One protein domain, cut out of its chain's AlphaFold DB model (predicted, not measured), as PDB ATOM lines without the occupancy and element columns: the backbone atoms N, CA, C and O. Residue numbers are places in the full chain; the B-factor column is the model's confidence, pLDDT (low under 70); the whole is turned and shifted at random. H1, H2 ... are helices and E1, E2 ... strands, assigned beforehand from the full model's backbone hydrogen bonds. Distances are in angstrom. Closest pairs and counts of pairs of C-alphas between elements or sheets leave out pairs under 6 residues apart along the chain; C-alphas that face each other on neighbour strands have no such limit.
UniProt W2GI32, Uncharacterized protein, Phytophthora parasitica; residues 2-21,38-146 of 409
ATOM      1  N   GLU A   2     -34.913  59.488  40.076       82.81
ATOM      2  CA  GLU A   2     -36.189  59.997  40.624       82.81
ATOM      3  C   GLU A   2     -37.064  60.754  39.617       82.81
ATOM      4  O   GLU A   2     -38.254  60.475  39.509       82.81
ATOM      5  N   ARG A   3     -36.482  61.666  38.819       80.31
ATOM      6  CA  ARG A   3     -37.215  62.373  37.747       80.31
ATOM      7  C   ARG A   3     -37.822  61.411  36.726       80.31
ATOM      8  O   ARG A   3     -38.937  61.626  36.264       80.31
ATOM      9  N   GLU A   4     -37.090  60.355  36.389       81.94
ATOM     10  CA  GLU A   4     -37.524  59.370  35.401       81.94
ATOM     11  C   GLU A   4     -38.624  58.469  35.965       81.94
ATOM     12  O   GLU A   4     -39.635  58.258  35.302       81.94
ATOM     13  N   LEU A   5     -38.493  58.022  37.216       82.62
ATOM     14  CA  LEU A   5     -39.558  57.294  37.910       82.62
ATOM     15  C   LEU A   5     -40.795  58.165  38.119       82.62
ATOM     16  O   LEU A   5     -41.905  57.705  37.885       82.62
ATOM     17  N   THR A   6     -40.620  59.440  38.463       82.31
ATOM     18  CA  THR A   6     -41.730  60.391  38.590       82.31
ATOM     19  C   THR A   6     -42.492  60.523  37.273       82.31
ATOM     20  O   THR A   6     -43.720  60.478  37.249       82.31
ATOM     21  N   ARG A   7     -41.764  60.599  36.152       81.81
ATOM     22  CA  ARG A   7     -42.338  60.648  34.804       81.81
ATOM     23  C   ARG A   7     -43.079  59.359  34.431       81.81
ATOM     24  O   ARG A   7     -44.181  59.443  33.892       81.81
ATOM     25  N   ARG A   8     -42.488  58.186  34.690       82.50
ATOM     26  CA  ARG A   8     -43.069  56.872  34.348       82.50
ATOM     27  C   ARG A   8     -44.269  56.517  35.220       82.50
ATOM     28  O   ARG A   8     -45.314  56.137  34.705       82.50
ATOM     29  N   CYS A   9     -44.144  56.719  36.529       81.94
ATOM     30  CA  CYS A   9     -45.182  56.415  37.513       81.94
ATOM     31  C   CYS A   9     -46.268  57.495  37.605       81.94
ATOM     32  O   CYS A   9     -47.299  57.238  38.225       81.94
ATOM     33  N   ARG A  10     -46.038  58.689  37.033       78.81
ATOM     34  CA  ARG A  10     -46.893  59.889  37.161       78.81
ATOM     35  C   ARG A  10     -47.209  60.252  38.616       78.81
ATOM     36  O   ARG A  10     -48.309  60.682  38.943       78.81
ATOM     37  N   ARG A  11     -46.233  60.045  39.498       80.06
ATOM     38  CA  ARG A  11     -46.321  60.281  40.946       80.06
ATOM     39  C   ARG A  11     -44.997  60.812  41.449       80.06
ATOM     40  O   ARG A  11     -43.969  60.492  40.869       80.06
ATOM     41  N   SER A  12     -44.999  61.562  42.543       84.62
ATOM     42  CA  SER A  12     -43.744  61.955  43.186       84.62
ATOM     43  C   SER A  12     -43.058  60.714  43.756       84.62
ATOM     44  O   SER A  12     -43.594  60.086  44.670       84.62
ATOM     45  N   VAL A  13     -41.894  60.366  43.206       86.12
ATOM     46  CA  VAL A  13     -41.085  59.223  43.647       86.12
ATOM     47  C   VAL A  13     -39.729  59.714  44.139       86.12
ATOM     48  O   VAL A  13     -39.062  60.479  43.441       86.12
ATOM     49  N   ARG A  14     -39.316  59.243  45.316       88.69
ATOM     50  CA  ARG A  14     -37.979  59.445  45.886       88.69
ATOM     51  C   ARG A  14     -37.235  58.119  45.920       88.69
ATOM     52  O   ARG A  14     -37.846  57.075  46.144       88.69
ATOM     53  N   VAL A  15     -35.929  58.153  45.689       86.62
ATOM     54  CA  VAL A  15     -35.073  56.966  45.722       86.62
ATOM     55  C   VAL A  15     -33.816  57.274  46.518       86.62
ATOM     56  O   VAL A  15     -33.034  58.140  46.139       86.62
ATOM     57  N   ALA A  16     -33.598  56.513  47.586       85.44
ATOM     58  CA  ALA A  16     -32.374  56.558  48.371       85.44
ATOM     59  C   ALA A  16     -31.623  55.235  48.206       85.44
ATOM     60  O   ALA A  16     -32.028  54.208  48.749       85.44
ATOM     61  N   GLU A  17     -30.540  55.253  47.436       82.25
ATOM     62  CA  GLU A  17     -29.659  54.100  47.261       82.25
ATOM     63  C   GLU A  17     -28.705  53.971  48.455       82.25
ATOM     64  O   GLU A  17     -28.129  54.957  48.921       82.25
ATOM     65  N   PHE A  18     -28.520  52.751  48.955       76.81
ATOM     66  CA  PHE A  18     -27.481  52.472  49.933       76.81
ATOM     67  C   PHE A  18     -26.158  52.272  49.209       76.81
ATOM     68  O   PHE A  18     -26.003  51.347  48.414       76.81
ATOM     69  N   VAL A  19     -25.169  53.097  49.546       56.59
ATOM     70  CA  VAL A  19     -23.786  52.815  49.169       56.59
ATOM     71  C   VAL A  19     -23.384  51.532  49.891       56.59
ATOM     72  O   VAL A  19     -23.296  51.507  51.120       56.59
ATOM     73  N   ALA A  20     -23.209  50.446  49.140       48.91
ATOM     74  CA  ALA A  20     -22.814  49.160  49.692       48.91
ATOM     75  C   ALA A  20     -21.408  49.266  50.303       48.91
ATOM     76  O   ALA A  20     -20.404  49.145  49.606       48.91
ATOM     77  N   VAL A  21     -21.331  49.482  51.618       38.97
ATOM     78  CA  VAL A  21     -20.120  49.198  52.394       38.97
ATOM     79  C   VAL A  21     -20.108  47.688  52.617       38.97
ATOM     80  O   VAL A  21     -20.745  47.190  53.536       38.97
ATOM     81  N   GLU A  38     -24.437  29.894  46.783       53.94
ATOM     82  CA  GLU A  38     -24.524  30.613  45.518       53.94
ATOM     83  C   GLU A  38     -24.048  32.050  45.716       53.94
ATOM     84  O   GLU A  38     -24.535  32.779  46.583       53.94
ATOM     85  N   ARG A  39     -23.050  32.446  44.922       64.56
ATOM     86  CA  ARG A  39     -22.432  33.772  44.958       64.56
ATOM     87  C   ARG A  39     -23.458  34.808  44.483       64.56
ATOM     88  O   ARG A  39     -23.598  35.042  43.287       64.56
ATOM     89  N   LYS A  40     -24.206  35.391  45.422       75.25
ATOM     90  CA  LYS A  40     -25.120  36.505  45.149       75.25
ATOM     91  C   LYS A  40     -24.304  37.764  44.893       75.25
ATOM     92  O   LYS A  40     -23.506  38.148  45.746       75.25
ATOM     93  N   THR A  41     -24.523  38.407  43.752       79.69
ATOM     94  CA  THR A  41     -23.905  39.703  43.446       79.69
ATOM     95  C   THR A  41     -24.972  40.787  43.594       79.69
ATOM     96  O   THR A  41     -25.948  40.756  42.840       79.69
ATOM     97  N   PRO A  42     -24.870  41.697  44.582       80.69
ATOM     98  CA  PRO A  42     -25.847  42.769  44.743       80.69
ATOM     99  C   PRO A  42     -25.738  43.753  43.574       80.69
ATOM    100  O   PRO A  42     -24.636  44.143  43.195       80.69
ATOM    101  N   LEU A  43     -26.881  44.139  43.012       81.94
ATOM    102  CA  LEU A  43     -26.977  45.095  41.904       81.94
ATOM    103  C   LEU A  43     -27.596  46.425  42.328       81.94
ATOM    104  O   LEU A  43     -27.269  47.457  41.757       81.94
ATOM    105  N   PHE A  44     -28.501  46.391  43.306       85.69
ATOM    106  CA  PHE A  44     -29.123  47.570  43.894       85.69
ATOM    107  C   PHE A  44     -29.635  47.224  45.291       85.69
ATOM    108  O   PHE A  44     -30.163  46.132  45.512       85.69
ATOM    109  N   ALA A  45     -29.519  48.162  46.223       87.31
ATOM    110  CA  ALA A  45     -30.217  48.113  47.498       87.31
ATOM    111  C   ALA A  45     -30.595  49.540  47.887       87.31
ATOM    112  O   ALA A  45     -29.734  50.418  47.917       87.31
ATOM    113  N   GLY A  46     -31.864  49.788  48.189       88.75
ATOM    114  CA  GLY A  46     -32.302  51.141  48.510       88.75
ATOM    115  C   GLY A  46     -33.749  51.242  48.953       88.75
ATOM    116  O   GLY A  46     -34.506  50.268  48.920       88.75
ATOM    117  N   TYR A  47     -34.129  52.446  49.364       88.88
ATOM    118  CA  TYR A  47     -35.514  52.827  49.589       88.88
ATOM    119  C   TYR A  47     -36.108  53.445  48.335       88.88
ATOM    120  O   TYR A  47     -35.488  54.288  47.688       88.88
ATOM    121  N   VAL A  48     -37.339  53.053  48.040       91.56
ATOM    122  CA  VAL A  48     -38.210  53.745  47.100       91.56
ATOM    123  C   VAL A  48     -39.401  54.263  47.880       91.56
ATOM    124  O   VAL A  48     -40.096  53.487  48.537       91.56
ATOM    125  N   GLU A  49     -39.627  55.567  47.808       91.00
ATOM    126  CA  GLU A  49     -40.793  56.211  48.397       91.00
ATOM    127  C   GLU A  49     -41.687  56.752  47.289       91.00
ATOM    128  O   GLU A  49     -41.206  57.382  46.347       91.00
ATOM    129  N   VAL A  50     -42.993  56.547  47.406       90.88
ATOM    130  CA  VAL A  50     -43.985  57.115  46.494       90.88
ATOM    131  C   VAL A  50     -45.051  57.856  47.284       90.88
ATOM    132  O   VAL A  50     -45.589  57.344  48.266       90.88
ATOM    133  N   LEU A  51     -45.353  59.077  46.848       88.44
ATOM    134  CA  LEU A  51     -46.437  59.870  47.411       88.44
ATOM    135  C   LEU A  51     -47.783  59.353  46.891       88.44
ATOM    136  O   LEU A  51     -47.998  59.283  45.679       88.44
ATOM    137  N   TYR A  52     -48.687  59.043  47.813       88.06
ATOM    138  CA  TYR A  52     -50.037  58.548  47.573       88.06
ATOM    139  C   TYR A  52     -51.069  59.482  48.218       88.06
ATOM    140  O   TYR A  52     -50.926  59.903  49.370       88.06
ATOM    141  N   ALA A  53     -52.105  59.834  47.459       84.88
ATOM    142  CA  ALA A  53     -53.177  60.761  47.818       84.88
ATOM    143  C   ALA A  53     -52.666  62.088  48.411       84.88
ATOM    144  O   ALA A  53     -53.317  62.662  49.281       84.88
ATOM    145  N   ARG A  54     -51.463  62.530  48.004       80.25
ATOM    146  CA  ARG A  54     -50.718  63.714  48.501       80.25
ATOM    147  C   ARG A  54     -50.493  63.816  50.015       80.25
ATOM    148  O   ARG A  54     -49.859  64.763  50.454       80.25
ATOM    149  N   ASN A  55     -50.930  62.831  50.789       79.75
ATOM    150  CA  ASN A  55     -50.891  62.868  52.248       79.75
ATOM    151  C   ASN A  55     -50.049  61.732  52.839       79.75
ATOM    152  O   ASN A  55     -49.494  61.886  53.926       79.75
ATOM    153  N   ALA A  56     -49.907  60.607  52.130       87.25
ATOM    154  CA  ALA A  56     -49.192  59.435  52.620       87.25
ATOM    155  C   ALA A  56     -47.987  59.101  51.737       87.25
ATOM    156  O   ALA A  56     -48.099  59.014  50.517       87.25
ATOM    157  N   TRP A  57     -46.838  58.858  52.356       89.75
ATOM    158  CA  TRP A  57     -45.668  58.290  51.699       89.75
ATOM    159  C   TRP A  57     -45.658  56.779  51.913       89.75
ATOM    160  O   TRP A  57     -45.639  56.306  53.052       89.75
ATOM    161  N   LEU A  58     -45.676  56.025  50.813       90.94
ATOM    162  CA  LEU A  58     -45.474  54.578  50.818       90.94
ATOM    163  C   LEU A  58     -43.989  54.313  50.600       90.94
ATOM    164  O   LEU A  58     -43.434  54.734  49.587       90.94
ATOM    165  N   VAL A  59     -43.357  53.610  51.529       89.94
ATOM    166  CA  VAL A  59     -41.931  53.285  51.490       89.94
ATOM    167  C   VAL A  59     -41.771  51.798  51.260       89.94
ATOM    168  O   VAL A  59     -42.426  50.996  51.921       89.94
ATOM    169  N   ALA A  60     -40.860  51.419  50.373       90.00
ATOM    170  CA  ALA A  60     -40.425  50.044  50.193       90.00
ATOM    171  C   ALA A  60     -38.898  49.965  50.164       90.00
ATOM    172  O   ALA A  60     -38.237  50.716  49.447       90.00
ATOM    173  N   ARG A  61     -38.332  49.017  50.912       90.88
ATOM    174  CA  ARG A  61     -36.927  48.628  50.759       90.88
ATOM    175  C   ARG A  61     -36.812  47.587  49.664       90.88
ATOM    176  O   ARG A  61     -37.373  46.504  49.813       90.88
ATOM    177  N   VAL A  62     -36.055  47.879  48.618       90.56
ATOM    178  CA  VAL A  62     -35.880  46.994  47.465       90.56
ATOM    179  C   VAL A  62     -34.430  46.547  47.385       90.56
ATOM    180  O   VAL A  62     -33.529  47.381  47.322       90.56
ATOM    181  N   ASP A  63     -34.229  45.233  47.337       89.88
ATOM    182  CA  ASP A  63     -32.936  44.609  47.080       89.88
ATOM    183  C   ASP A  63     -33.009  43.890  45.720       89.88
ATOM    184  O   ASP A  63     -33.942  43.123  45.461       89.88
ATOM    185  N   ILE A  64     -32.021  44.124  44.855       88.25
ATOM    186  CA  ILE A  64     -31.866  43.464  43.553       88.25
ATOM    187  C   ILE A  64     -30.492  42.805  43.510       88.25
ATOM    188  O   ILE A  64     -29.481  43.427  43.841       88.25
ATOM    189  N   TRP A  65     -30.436  41.544  43.097       86.31
ATOM    190  CA  TRP A  65     -29.187  40.792  42.990       86.31
ATOM    191  C   TRP A  65     -29.233  39.798  41.838       86.31
ATOM    192  O   TRP A  65     -30.302  39.398  41.380       86.31
ATOM    193  N   THR A  66     -28.066  39.344  41.398       82.06
ATOM    194  CA  THR A  66     -27.948  38.195  40.497       82.06
ATOM    195  C   THR A  66     -27.493  36.953  41.244       82.06
ATOM    196  O   THR A  66     -26.685  37.017  42.174       82.06
ATOM    197  N   SER A  67     -28.039  35.808  40.833       80.25
ATOM    198  CA  SER A  67     -27.483  34.483  41.105       80.25
ATOM    199  C   SER A  67     -27.343  33.768  39.767       80.25
ATOM    200  O   SER A  67     -28.341  33.560  39.072       80.25
ATOM    201  N   ARG A  68     -26.109  33.414  39.386       76.88
ATOM    202  CA  ARG A  68     -25.796  32.877  38.048       76.88
ATOM    203  C   ARG A  68     -26.303  33.844  36.956       76.88
ATOM    204  O   ARG A  68     -26.034  35.037  37.052       76.88
ATOM    205  N   ASP A  69     -27.085  33.357  35.993       74.69
ATOM    206  CA  ASP A  69     -27.644  34.141  34.878       74.69
ATOM    207  C   ASP A  69     -29.048  34.703  35.161       74.69
ATOM    208  O   ASP A  69     -29.760  35.125  34.248       74.69
ATOM    209  N   VAL A  70     -29.496  34.671  36.420       78.25
ATOM    210  CA  VAL A  70     -30.837  35.118  36.808       78.25
ATOM    211  C   VAL A  70     -30.753  36.330  37.723       78.25
ATOM    212  O   VAL A  70     -30.058  36.322  38.740       78.25
ATOM    213  N   CYS A  71     -31.503  37.372  37.371       83.94
ATOM    214  CA  CYS A  71     -31.686  38.548  38.207       83.94
ATOM    215  C   CYS A  71     -32.946  38.399  39.068       83.94
ATOM    216  O   CYS A  71     -34.000  37.971  38.589       83.94
ATOM    217  N   HIS A  72     -32.829  38.749  40.342       87.12
ATOM    218  CA  HIS A  72     -33.879  38.641  41.341       87.12
ATOM    219  C   HIS A  72     -34.135  39.986  42.005       87.12
ATOM    220  O   HIS A  72     -33.204  40.754  42.239       87.12
ATOM    221  N   ARG A  73     -35.393  40.218  42.372       89.50
ATOM    222  CA  ARG A  73     -35.860  41.351  43.173       89.50
ATOM    223  C   ARG A  73     -36.509  40.822  44.446       89.50
ATOM    224  O   ARG A  73     -37.233  39.831  44.401       89.50
ATOM    225  N   GLN A  74     -36.334  41.526  45.558       89.44
ATOM    226  CA  GLN A  74     -37.162  41.349  46.748       89.44
ATOM    227  C   GLN A  74     -37.481  42.689  47.405       89.44
ATOM    228  O   GLN A  74     -36.597  43.532  47.560       89.44
ATOM    229  N   VAL A  75     -38.725  42.861  47.856       88.00
ATOM    230  CA  VAL A  75     -39.071  43.933  48.798       88.00
ATOM    231  C   VAL A  75     -38.790  43.431  50.214       88.00
ATOM    232  O   VAL A  75     -39.422  42.498  50.683       88.00
ATOM    233  N   LYS A  76     -37.813  43.992  50.924       85.50
ATOM    234  CA  LYS A  76     -37.473  43.528  52.284       85.50
ATOM    235  C   LYS A  76     -38.510  43.938  53.314       85.50
ATOM    236  O   LYS A  76     -38.796  43.182  54.235       85.50
ATOM    237  N   PHE A  77     -39.036  45.144  53.169       82.94
ATOM    238  CA  PHE A  77     -40.137  45.641  53.973       82.94
ATOM    239  C   PHE A  77     -40.846  46.765  53.230       82.94
ATOM    240  O   PHE A  77     -40.277  47.380  52.324       82.94
ATOM    241  N   SER A  78     -42.064  47.049  53.666       85.94
ATOM    242  CA  SER A  78     -42.844  48.202  53.243       85.94
ATOM    243  C   SER A  78     -43.443  48.887  54.465       85.94
ATOM    244  O   SER A  78     -43.840  48.204  55.409       85.94
ATOM    245  N   SER A  79     -43.519  50.210  54.453       84.44
ATOM    246  CA  SER A  79     -44.153  51.000  55.508       84.44
ATOM    247  C   SER A  79     -44.892  52.194  54.916       84.44
ATOM    248  O   SER A  79     -44.726  52.532  53.745       84.44
ATOM    249  N   VAL A  80     -45.739  52.820  55.729       86.38
ATOM    250  CA  VAL A  80     -46.517  53.996  55.341       86.38
ATOM    251  C   VAL A  80     -46.400  55.046  56.432       86.38
ATOM    252  O   VAL A  80     -46.558  54.721  57.610       86.38
ATOM    253  N   TYR A  81     -46.143  56.293  56.049       84.88
ATOM    254  CA  TYR A  81     -46.141  57.427  56.970       84.88
ATOM    255  C   TYR A  81     -46.890  58.623  56.375       84.88
ATOM    256  O   TYR A  81     -46.948  58.790  55.158       84.88
ATOM    257  N   VAL A  82     -47.487  59.448  57.234       82.06
ATOM    258  CA  VAL A  82     -48.148  60.703  56.840       82.06
ATOM    259  C   VAL A  82     -47.150  61.839  57.009       82.06
ATOM    260  O   VAL A  82     -46.388  61.858  57.978       82.06
ATOM    261  N   GLN A  83     -47.144  62.789  56.080       68.56
ATOM    262  CA  GLN A  83     -46.406  64.030  56.280       68.56
ATOM    263  C   GLN A  83     -47.130  64.854  57.356       68.56
ATOM    264  O   GLN A  83     -48.244  65.317  57.132       68.56
ATOM    265  N   GLN A  84     -46.538  64.975  58.549       58.22
ATOM    266  CA  GLN A  84     -47.155  65.709  59.657       58.22
ATOM    267  C   GLN A  84     -47.292  67.194  59.304       58.22
ATOM    268  O   GLN A  84     -46.302  67.847  58.976       58.22
ATOM    269  N   ASN A  85     -48.514  67.720  59.407       56.19
ATOM    270  CA  ASN A  85     -48.761  69.157  59.471       56.19
ATOM    271  C   ASN A  85     -48.734  69.591  60.940       56.19
ATOM    272  O   ASN A  85     -49.240  68.876  61.802       56.19
ATOM    273  N   GLU A  86     -48.189  70.777  61.221       49.50
ATOM    274  CA  GLU A  86     -47.962  71.290  62.586       49.50
ATOM    275  C   GLU A  86     -49.228  71.350  63.465       49.50
ATOM    276  O   GLU A  86     -49.121  71.373  64.687       49.50
ATOM    277  N   ASN A  87     -50.422  71.326  62.860       46.50
ATOM    278  CA  ASN A  87     -51.694  71.557  63.545       46.50
ATOM    279  C   ASN A  87     -52.590  70.315  63.714       46.50
ATOM    280  O   ASN A  87     -53.606  70.422  64.397       46.50
ATOM    281  N   GLU A  88     -52.269  69.152  63.128       55.94
ATOM    282  CA  GLU A  88     -53.135  67.967  63.256       55.94
ATOM    283  C   GLU A  88     -52.357  66.641  63.203       55.94
ATOM    284  O   GLU A  88     -51.692  66.321  62.215       55.94
ATOM    285  N   VAL A  89     -52.475  65.829  64.264       58.56
ATOM    286  CA  VAL A  89     -51.908  64.472  64.320       58.56
ATOM    287  C   VAL A  89     -52.851  63.516  63.590       58.56
ATOM    288  O   VAL A  89     -53.655  62.808  64.190       58.56
ATOM    289  N   SER A  90     -52.770  63.522  62.261       63.91
ATOM    290  CA  SER A  90     -53.419  62.516  61.420       63.91
ATOM    291  C   SER A  90     -52.462  61.356  61.151       63.91
ATOM    292  O   SER A  90     -51.297  61.554  60.805       63.91
ATOM    293  N   ALA A  91     -52.961  60.132  61.283       75.75
ATOM    294  CA  ALA A  91     -52.248  58.914  60.914       75.75
ATOM    295  C   ALA A  91     -53.028  58.158  59.837       75.75
ATOM    296  O   ALA A  91     -54.254  58.247  59.763       75.75
ATOM    297  N   VAL A  92     -52.335  57.377  59.006       73.62
ATOM    298  CA  VAL A  92     -53.028  56.405  58.154       73.62
ATOM    299  C   VAL A  92     -53.620  55.348  59.080       73.62
ATOM    300  O   VAL A  92     -52.887  54.707  59.831       73.62
ATOM    301  N   ALA A  93     -54.937  55.147  59.025       61.47
ATOM    302  CA  ALA A  93     -55.621  54.199  59.910       61.47
ATOM    303  C   ALA A  93     -55.213  52.740  59.624       61.47
ATOM    304  O   ALA A  93     -55.445  51.840  60.428       61.47
ATOM    305  N   VAL A  94     -54.622  52.510  58.450       64.44
ATOM    306  CA  VAL A  94     -54.284  51.204  57.905       64.44
ATOM    307  C   VAL A  94     -52.841  51.218  57.414       64.44
ATOM    308  O   VAL A  94     -52.545  51.712  56.328       64.44
ATOM    309  N   THR A  95     -51.937  50.676  58.225       61.72
ATOM    310  CA  THR A  95     -50.492  50.656  57.938       61.72
ATOM    311  C   THR A  95     -49.948  49.262  57.635       61.72
ATOM    312  O   THR A  95     -48.879  49.164  57.046       61.72
ATOM    313  N   ASN A  96     -50.675  48.190  57.984       57.44
ATOM    314  CA  ASN A  96     -50.217  46.803  57.852       57.44
ATOM    315  C   ASN A  96     -51.347  45.878  57.380       57.44
ATOM    316  O   ASN A  96     -52.435  45.881  57.952       57.44
ATOM    317  N   GLY A  97     -51.092  45.078  56.343       60.06
ATOM    318  CA  GLY A  97     -52.016  44.062  55.831       60.06
ATOM    319  C   GLY A  97     -51.281  42.954  55.079       60.06
ATOM    320  O   GLY A  97     -50.175  43.169  54.583       60.06
ATOM    321  N   GLY A  98     -51.903  41.773  54.977       62.78
ATOM    322  CA  GLY A  98     -51.307  40.584  54.343       62.78
ATOM    323  C   GLY A  98     -50.848  40.794  52.890       62.78
ATOM    324  O   GLY A  98     -49.907  40.142  52.435       62.78
ATOM    325  N   GLY A  99     -51.457  41.747  52.172       67.00
ATOM    326  CA  GLY A  99     -51.059  42.119  50.811       67.00
ATOM    327  C   GLY A  99     -49.680  42.784  50.736       67.00
ATOM    328  O   GLY A  99     -48.866  42.412  49.896       67.00
ATOM    329  N   LEU A 100     -49.361  43.709  51.650       70.31
ATOM    330  CA  LEU A 100     -48.050  44.376  51.684       70.31
ATOM    331  C   LEU A 100     -46.930  43.391  52.046       70.31
ATOM    332  O   LEU A 100     -45.829  43.466  51.507       70.31
ATOM    333  N   THR A 101     -47.222  42.405  52.899       71.94
ATOM    334  CA  THR A 101     -46.284  41.308  53.181       71.94
ATOM    335  C   THR A 101     -46.093  40.369  51.989       71.94
ATOM    336  O   THR A 101     -45.015  39.804  51.842       71.94
ATOM    337  N   ALA A 102     -47.079  40.233  51.091       73.50
ATOM    338  CA  ALA A 102     -46.943  39.410  49.886       73.50
ATOM    339  C   ALA A 102     -45.929  39.986  48.879       73.50
ATOM    340  O   ALA A 102     -45.311  39.226  48.133       73.50
ATOM    341  N   LEU A 103     -45.684  41.305  48.908       79.81
ATOM    342  CA  LEU A 103     -44.630  41.953  48.114       79.81
ATOM    343  C   LEU A 103     -43.218  41.520  48.538       79.81
ATOM    344  O   LEU A 103     -42.262  41.741  47.796       79.81
ATOM    345  N   GLN A 104     -43.072  40.897  49.714       83.62
ATOM    346  CA  GLN A 104     -41.775  40.476  50.251       83.62
ATOM    347  C   GLN A 104     -41.240  39.172  49.652       83.62
ATOM    348  O   GLN A 104     -40.124  38.742  49.974       83.62
ATOM    349  N   ASN A 105     -42.013  38.553  48.760       82.62
ATOM    350  CA  ASN A 105     -41.582  37.393  48.000       82.62
ATOM    351  C   ASN A 105     -40.435  37.749  47.043       82.62
ATOM    352  O   ASN A 105     -40.314  38.873  46.555       82.62
ATOM    353  N   VAL A 106     -39.567  36.770  46.785       84.31
ATOM    354  CA  VAL A 106     -38.488  36.916  45.803       84.31
ATOM    355  C   VAL A 106     -39.066  36.708  44.407       84.31
ATOM    356  O   VAL A 106     -39.581  35.634  44.102       84.31
ATOM    357  N   GLU A 107     -38.934  37.711  43.547       86.50
ATOM    358  CA  GLU A 107     -39.370  37.665  42.153       86.50
ATOM    359  C   GLU A 107     -38.174  37.531  41.207       86.50
ATOM    360  O   GLU A 107     -37.089  38.066  41.455       86.50
ATOM    361  N   LYS A 108     -38.370  36.814  40.098       85.50
ATOM    362  CA  LYS A 108     -37.406  36.756  38.995       85.50
ATOM    363  C   LYS A 108     -37.666  37.925  38.049       85.50
ATOM    364  O   LYS A 108     -38.771  38.054  37.532       85.50
ATOM    365  N   ILE A 109     -36.642  38.727  37.777       85.06
ATOM    366  CA  ILE A 109     -36.728  39.814  36.804       85.06
ATOM    367  C   ILE A 109     -36.406  39.245  35.418       85.06
ATOM    368  O   ILE A 109     -35.402  38.551  35.236       85.06
ATOM    369  N   ALA A 110     -37.249  39.546  34.432       73.50
ATOM    370  CA  ALA A 110     -37.019  39.195  33.034       73.50
ATOM    371  C   ALA A 110     -35.949  40.109  32.405       73.50
ATOM    372  O   ALA A 110     -36.248  40.972  31.585       73.50
ATOM    373  N   LEU A 111     -34.692  39.932  32.814       69.31
ATOM    374  CA  LEU A 111     -33.531  40.559  32.185       69.31
ATOM    375  C   LEU A 111     -32.782  39.502  31.375       69.31
ATOM    376  O   LEU A 111     -32.424  38.452  31.908       69.31
ATOM    377  N   ASN A 112     -32.526  39.779  30.095       59.50
ATOM    378  CA  ASN A 112     -31.617  38.960  29.296       59.50
ATOM    379  C   ASN A 112     -30.186  39.245  29.771       59.50
ATOM    380  O   ASN A 112     -29.590  40.264  29.419       59.50
ATOM    381  N   VAL A 113     -29.666  38.373  30.637       58.19
ATOM    382  CA  VAL A 113     -28.281  38.432  31.137       58.19
ATOM    383  C   VAL A 113     -27.312  37.784  30.135       58.19
ATOM    384  O   VAL A 113     -26.148  38.160  30.085       58.19
ATOM    385  N   ALA A 114     -27.813  36.892  29.268       54.41
ATOM    386  CA  ALA A 114     -27.030  36.163  28.265       54.41
ATOM    387  C   ALA A 114     -26.303  37.066  27.244       54.41
ATOM    388  O   ALA A 114     -25.264  36.676  26.722       54.41
ATOM    389  N   ASP A 115     -26.804  38.284  27.009       53.06
ATOM    390  CA  ASP A 115     -26.257  39.225  26.021       53.06
ATOM    391  C   ASP A 115     -25.309  40.284  26.637       53.06
ATOM    392  O   ASP A 115     -24.836  41.173  25.928       53.06
ATOM    393  N   ARG A 116     -25.039  40.249  27.958       57.78
ATOM    394  CA  ARG A 116     -24.415  41.377  28.696       57.78
ATOM    395  C   ARG A 116     -22.898  41.305  28.921       57.78
ATOM    396  O   ARG A 116     -22.328  42.260  29.450       57.78
ATOM    397  N   GLY A 117     -22.220  40.238  28.499       56.91
ATOM    398  CA  GLY A 117     -20.766  40.103  28.692       56.91
ATOM    399  C   GLY A 117     -20.336  40.183  30.172       56.91
ATOM    400  O   GLY A 117     -21.061  39.734  31.053       56.91
ATOM    401  N   GLU A 118     -19.157  40.754  30.456       51.50
ATOM    402  CA  GLU A 118     -18.551  40.829  31.806       51.50
ATOM    403  C   GLU A 118     -19.133  41.911  32.743       51.50
ATOM    404  O   GLU A 118     -18.645  42.061  33.863       51.50
ATOM    405  N   MET A 119     -20.154  42.681  32.345       50.31
ATOM    406  CA  MET A 119     -20.702  43.739  33.206       50.31
ATOM    407  C   MET A 119     -21.939  43.268  33.989       50.31
ATOM    408  O   MET A 119     -23.012  43.124  33.404       50.31
ATOM    409  N   PRO A 120     -21.847  43.099  35.325       57.12
ATOM    410  CA  PRO A 120     -22.989  42.709  36.149       57.12
ATOM    411  C   PRO A 120     -23.982  43.857  36.405       57.12
ATOM    412  O   PRO A 120     -25.040  43.612  36.970       57.12
ATOM    413  N   ALA A 121     -23.674  45.102  36.027       65.94
ATOM    414  CA  ALA A 121     -24.472  46.270  36.405       65.94
ATOM    415  C   ALA A 121     -25.812  46.372  35.646       65.94
ATOM    416  O   ALA A 121     -25.898  46.137  34.438       65.94
ATOM    417  N   LEU A 122     -26.871  46.779  36.358       72.56
ATOM    418  CA  LEU A 122     -28.136  47.187  35.741       72.56
ATOM    419  C   LEU A 122     -27.920  48.475  34.949       72.56
ATOM    420  O   LEU A 122     -27.250  49.393  35.421       72.56
ATOM    421  N   THR A 123     -28.534  48.586  33.771       79.81
ATOM    422  CA  THR A 123     -28.626  49.897  33.127       79.81
ATOM    423  C   THR A 123     -29.608  50.775  33.904       79.81
ATOM    424  O   THR A 123     -30.517  50.277  34.574       79.81
ATOM    425  N   ASN A 124     -29.476  52.096  33.774       79.25
ATOM    426  CA  ASN A 124     -30.425  53.033  34.378       79.25
ATOM    427  C   ASN A 124     -31.876  52.786  33.926       79.25
ATOM    428  O   ASN A 124     -32.797  53.035  34.697       79.25
ATOM    429  N   ASP A 125     -32.081  52.298  32.697       82.19
ATOM    430  CA  ASP A 125     -33.414  51.973  32.180       82.19
ATOM    431  C   ASP A 125     -33.969  50.675  32.780       82.19
ATOM    432  O   ASP A 125     -35.137  50.639  33.166       82.19
ATOM    433  N   ASP A 126     -33.135  49.638  32.918       83.50
ATOM    434  CA  ASP A 126     -33.528  48.385  33.575       83.50
ATOM    435  C   ASP A 126     -33.922  48.633  35.029       83.50
ATOM    436  O   ASP A 126     -34.976  48.188  35.480       83.50
ATOM    437  N   LEU A 127     -33.091  49.383  35.756       84.75
ATOM    438  CA  LEU A 127     -33.358  49.726  37.145       84.75
ATOM    439  C   LEU A 127     -34.630  50.575  37.256       84.75
ATOM    440  O   LEU A 127     -35.486  50.280  38.083       84.75
ATOM    441  N   ALA A 128     -34.816  51.570  36.382       87.00
ATOM    442  CA  ALA A 128     -36.044  52.360  36.360       87.00
ATOM    443  C   ALA A 128     -37.295  51.505  36.088       87.00
ATOM    444  O   ALA A 128     -38.309  51.735  36.736       87.00
ATOM    445  N   LYS A 129     -37.235  50.510  35.190       89.38
ATOM    446  CA  LYS A 129     -38.352  49.577  34.932       89.38
ATOM    447  C   LYS A 129     -38.677  48.721  36.153       89.38
ATOM    448  O   LYS A 129     -39.829  48.657  36.562       89.38
ATOM    449  N   VAL A 130     -37.664  48.113  36.773       89.25
ATOM    450  CA  VAL A 130     -37.873  47.266  37.960       89.25
ATOM    451  C   VAL A 130     -38.456  48.080  39.116       89.25
ATOM    452  O   VAL A 130     -39.395  47.632  39.770       89.25
ATOM    453  N   LEU A 131     -37.931  49.284  39.369       91.06
ATOM    454  CA  LEU A 131     -38.451  50.154  40.427       91.06
ATOM    455  C   LEU A 131     -39.844  50.710  40.091       91.06
ATOM    456  O   LEU A 131     -40.667  50.842  40.991       91.06
ATOM    457  N   GLU A 132     -40.142  50.993  38.822       92.62
ATOM    458  CA  GLU A 132     -41.490  51.356  38.371       92.62
ATOM    459  C   GLU A 132     -42.500  50.239  38.671       92.62
ATOM    460  O   GLU A 132     -43.568  50.520  39.218       92.62
ATOM    461  N   ASP A 133     -42.157  48.984  38.376       91.81
ATOM    462  CA  ASP A 133     -43.017  47.832  38.662       91.81
ATOM    463  C   ASP A 133     -43.234  47.649  40.170       91.81
ATOM    464  O   ASP A 133     -44.366  47.420  40.606       91.81
ATOM    465  N   VAL A 134     -42.189  47.841  40.988       91.38
ATOM    466  CA  VAL A 134     -42.318  47.853  42.457       91.38
ATOM    467  C   VAL A 134     -43.306  48.926  42.905       91.38
ATOM    468  O   VAL A 134     -44.185  48.646  43.717       91.38
ATOM    469  N   VAL A 135     -43.157  50.153  42.397       92.19
ATOM    470  CA  VAL A 135     -44.010  51.288  42.773       92.19
ATOM    471  C   VAL A 135     -45.462  51.021  42.391       92.19
ATOM    472  O   VAL A 135     -46.347  51.267  43.206       92.19
ATOM    473  N   LYS A 136     -45.721  50.490  41.190       91.56
ATOM    474  CA  LYS A 136     -47.077  50.123  40.753       91.56
ATOM    475  C   LYS A 136     -47.695  49.078  41.676       91.56
ATOM    476  O   LYS A 136     -48.763  49.326  42.221       91.56
ATOM    477  N   GLN A 137     -46.986  47.976  41.930       91.19
ATOM    478  CA  GLN A 137     -47.458  46.924  42.832       91.19
ATOM    479  C   GLN A 137     -47.724  47.453  44.249       91.19
ATOM    480  O   GLN A 137     -48.753  47.137  44.840       91.19
ATOM    481  N   LEU A 138     -46.819  48.276  44.794       90.94
ATOM    482  CA  LEU A 138     -46.971  48.870  46.124       90.94
ATOM    483  C   LEU A 138     -48.228  49.743  46.208       90.94
ATOM    484  O   LEU A 138     -48.993  49.627  47.163       90.94
ATOM    485  N   VAL A 139     -48.446  50.596  45.204       91.38
ATOM    486  CA  VAL A 139     -49.618  51.472  45.129       91.38
ATOM    487  C   VAL A 139     -50.906  50.673  44.959       91.38
ATOM    488  O   VAL A 139     -51.884  50.976  45.639       91.38
ATOM    489  N   ASP A 140     -50.925  49.666  44.087       91.19
ATOM    490  CA  ASP A 140     -52.124  48.871  43.814       91.19
ATOM    491  C   ASP A 140     -52.534  48.049  45.043       91.19
ATOM    492  O   ASP A 140     -53.682  48.132  45.478       91.19
ATOM    493  N   VAL A 141     -51.579  47.365  45.686       90.88
ATOM    494  CA  VAL A 141     -51.818  46.616  46.931       90.88
ATOM    495  C   VAL A 141     -52.301  47.537  48.052       90.88
ATOM    496  O   VAL A 141     -53.250  47.211  48.767       90.88
ATOM    497  N   PHE A 142     -51.666  48.703  48.217       91.06
ATOM    498  CA  PHE A 142     -52.083  49.660  49.238       91.06
ATOM    499  C   PHE A 142     -53.490  50.198  48.955       91.06
ATOM    500  O   PHE A 142     -54.328  50.219  49.855       91.06
ATOM    501  N   ARG A 143     -53.788  50.569  47.704       91.12
ATOM    502  CA  ARG A 143     -55.119  51.025  47.282       91.12
ATOM    503  C   ARG A 143     -56.185  49.973  47.572       91.12
ATOM    504  O   ARG A 143     -57.216  50.317  48.147       91.12
ATOM    505  N   GLU A 144     -55.953  48.714  47.209       90.75
ATOM    506  CA  GLU A 144     -56.881  47.614  47.496       90.75
ATOM    507  C   GLU A 144     -57.167  47.503  48.995       90.75
ATOM    508  O   GLU A 144     -58.323  47.375  49.397       90.75
ATOM    509  N   GLN A 145     -56.140  47.637  49.835       90.06
ATOM    510  CA  GLN A 145     -56.293  47.608  51.285       90.06
ATOM    511  C   GLN A 145     -57.132  48.786  51.821       90.06
ATOM    512  O   GLN A 145     -57.991  48.598  52.691       90.06
ATOM    513  N   GLN A 146     -56.919  49.996  51.293       91.81
ATOM    514  CA  GLN A 146     -57.724  51.172  51.640       91.81
ATOM    515  C   GLN A 146     -59.193  50.978  51.232       91.81
ATOM    516  O   GLN A 146     -60.098  51.236  52.027       91.81
TER     517      GLN A 146
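What this domain is: This is residues 2 to 21 and 38 to 146 of the 409 residues of an uncharacterized protein of Phytophthora parasitica (UniProt W2GI32). A twisted sheet of three long strands, E2, E3 and E4, with short strands E1 and E6 at its edges, curls round one long helix, H3. The short helix H1 is on the same face beside edge strand E1, and the small helix H2 touches the last part of H3. The loop before E5 and the link before H3 reach out at opposite ends of the longest axis. The printed part has 129 residues, in the order H1 E1 E2 E3 E4 E5 H2 E6 H3; the sheet's order is E1 - E2 - E3 - E4 - E6, all antiparallel, and the class is mixed. The whole is compact, with a radius of gyration of the C-alphas of 15.9 A, yet elongated, spanning 56 by 30 by 29 A.

Where its parts are: H1, residues 2 to 9, begins with C-alpha 2 at (-36.189, 59.997, 40.624). E1 is residues 13 to 17. After the cut come E2, residues 41 to 52, 32.5 A long, E3, residues 56 to 67, 35.0 A, and E4, residues 70 to 82, 36.8 A, which begins at (-30.837, 35.118, 36.808). E5 is residues 90 to 92, H2 residues 98 to 102 and E6 residues 106 to 109. H3, residues 124 to 146, is 32.4 A long and ends with C-alpha 146 at (-57.724, 51.172, 51.640).

How they stand to each other: E2, E3 and E4 form a meander, each strand the antiparallel neighbour of the one before; E2 and E3 are a hairpin, and so are E3 and E4. N 14 and O 49 of E1 and E2 are 2.8 A apart, N 48 and O 60 of E2 and E3 2.9 A, N 59 and O 79 of E3 and E4 2.8 A, and N 107 and O 73 of E6 and E4 2.8 A, each within hydrogen-bond range. E5 pairs with no named strand; its closest C-alpha to E4 is that of Ala 91, 6.1 A from that of Val 82. H1 and H3 lie on the same face, in two layers, helices on one face of a sheet. The closest C-alphas of H3 and E2 are those of Val 135 and Val 50, 6.9 A apart. H1 has a height over the sheet of 6.2 A and lies over none of its strands. H1 touches residues 128 to 136 of H3 at a steep tilt of 56 degrees, the same way; the closest C-alphas, of Leu 5 and Ala 128, are 6.3 A apart. H2 touches residues 138 to 145 of H3, Gly 99 and Val 141 having the closest C-alphas at 6.0 A, and only grazes the sheet with residues 100 to 102. In H1, H2 and H3 every O i to N i+4 pair is within hydrogen-bond range.

The domain as a whole: The two C-alphas farthest apart are those of Asn 87 and Gly 117, 56.2 A. Residues 22 to 37 are not printed, and C-alphas 21 and 38 are 20.3 A apart across the cut. The link from E6 to H3, residues 110 to 123, is long. The mean pLDDT of the printed part is 78.4; residues 19 to 21, 38 to 39, 83 to 90, 93 to 99 and 111 to 121 are under 70.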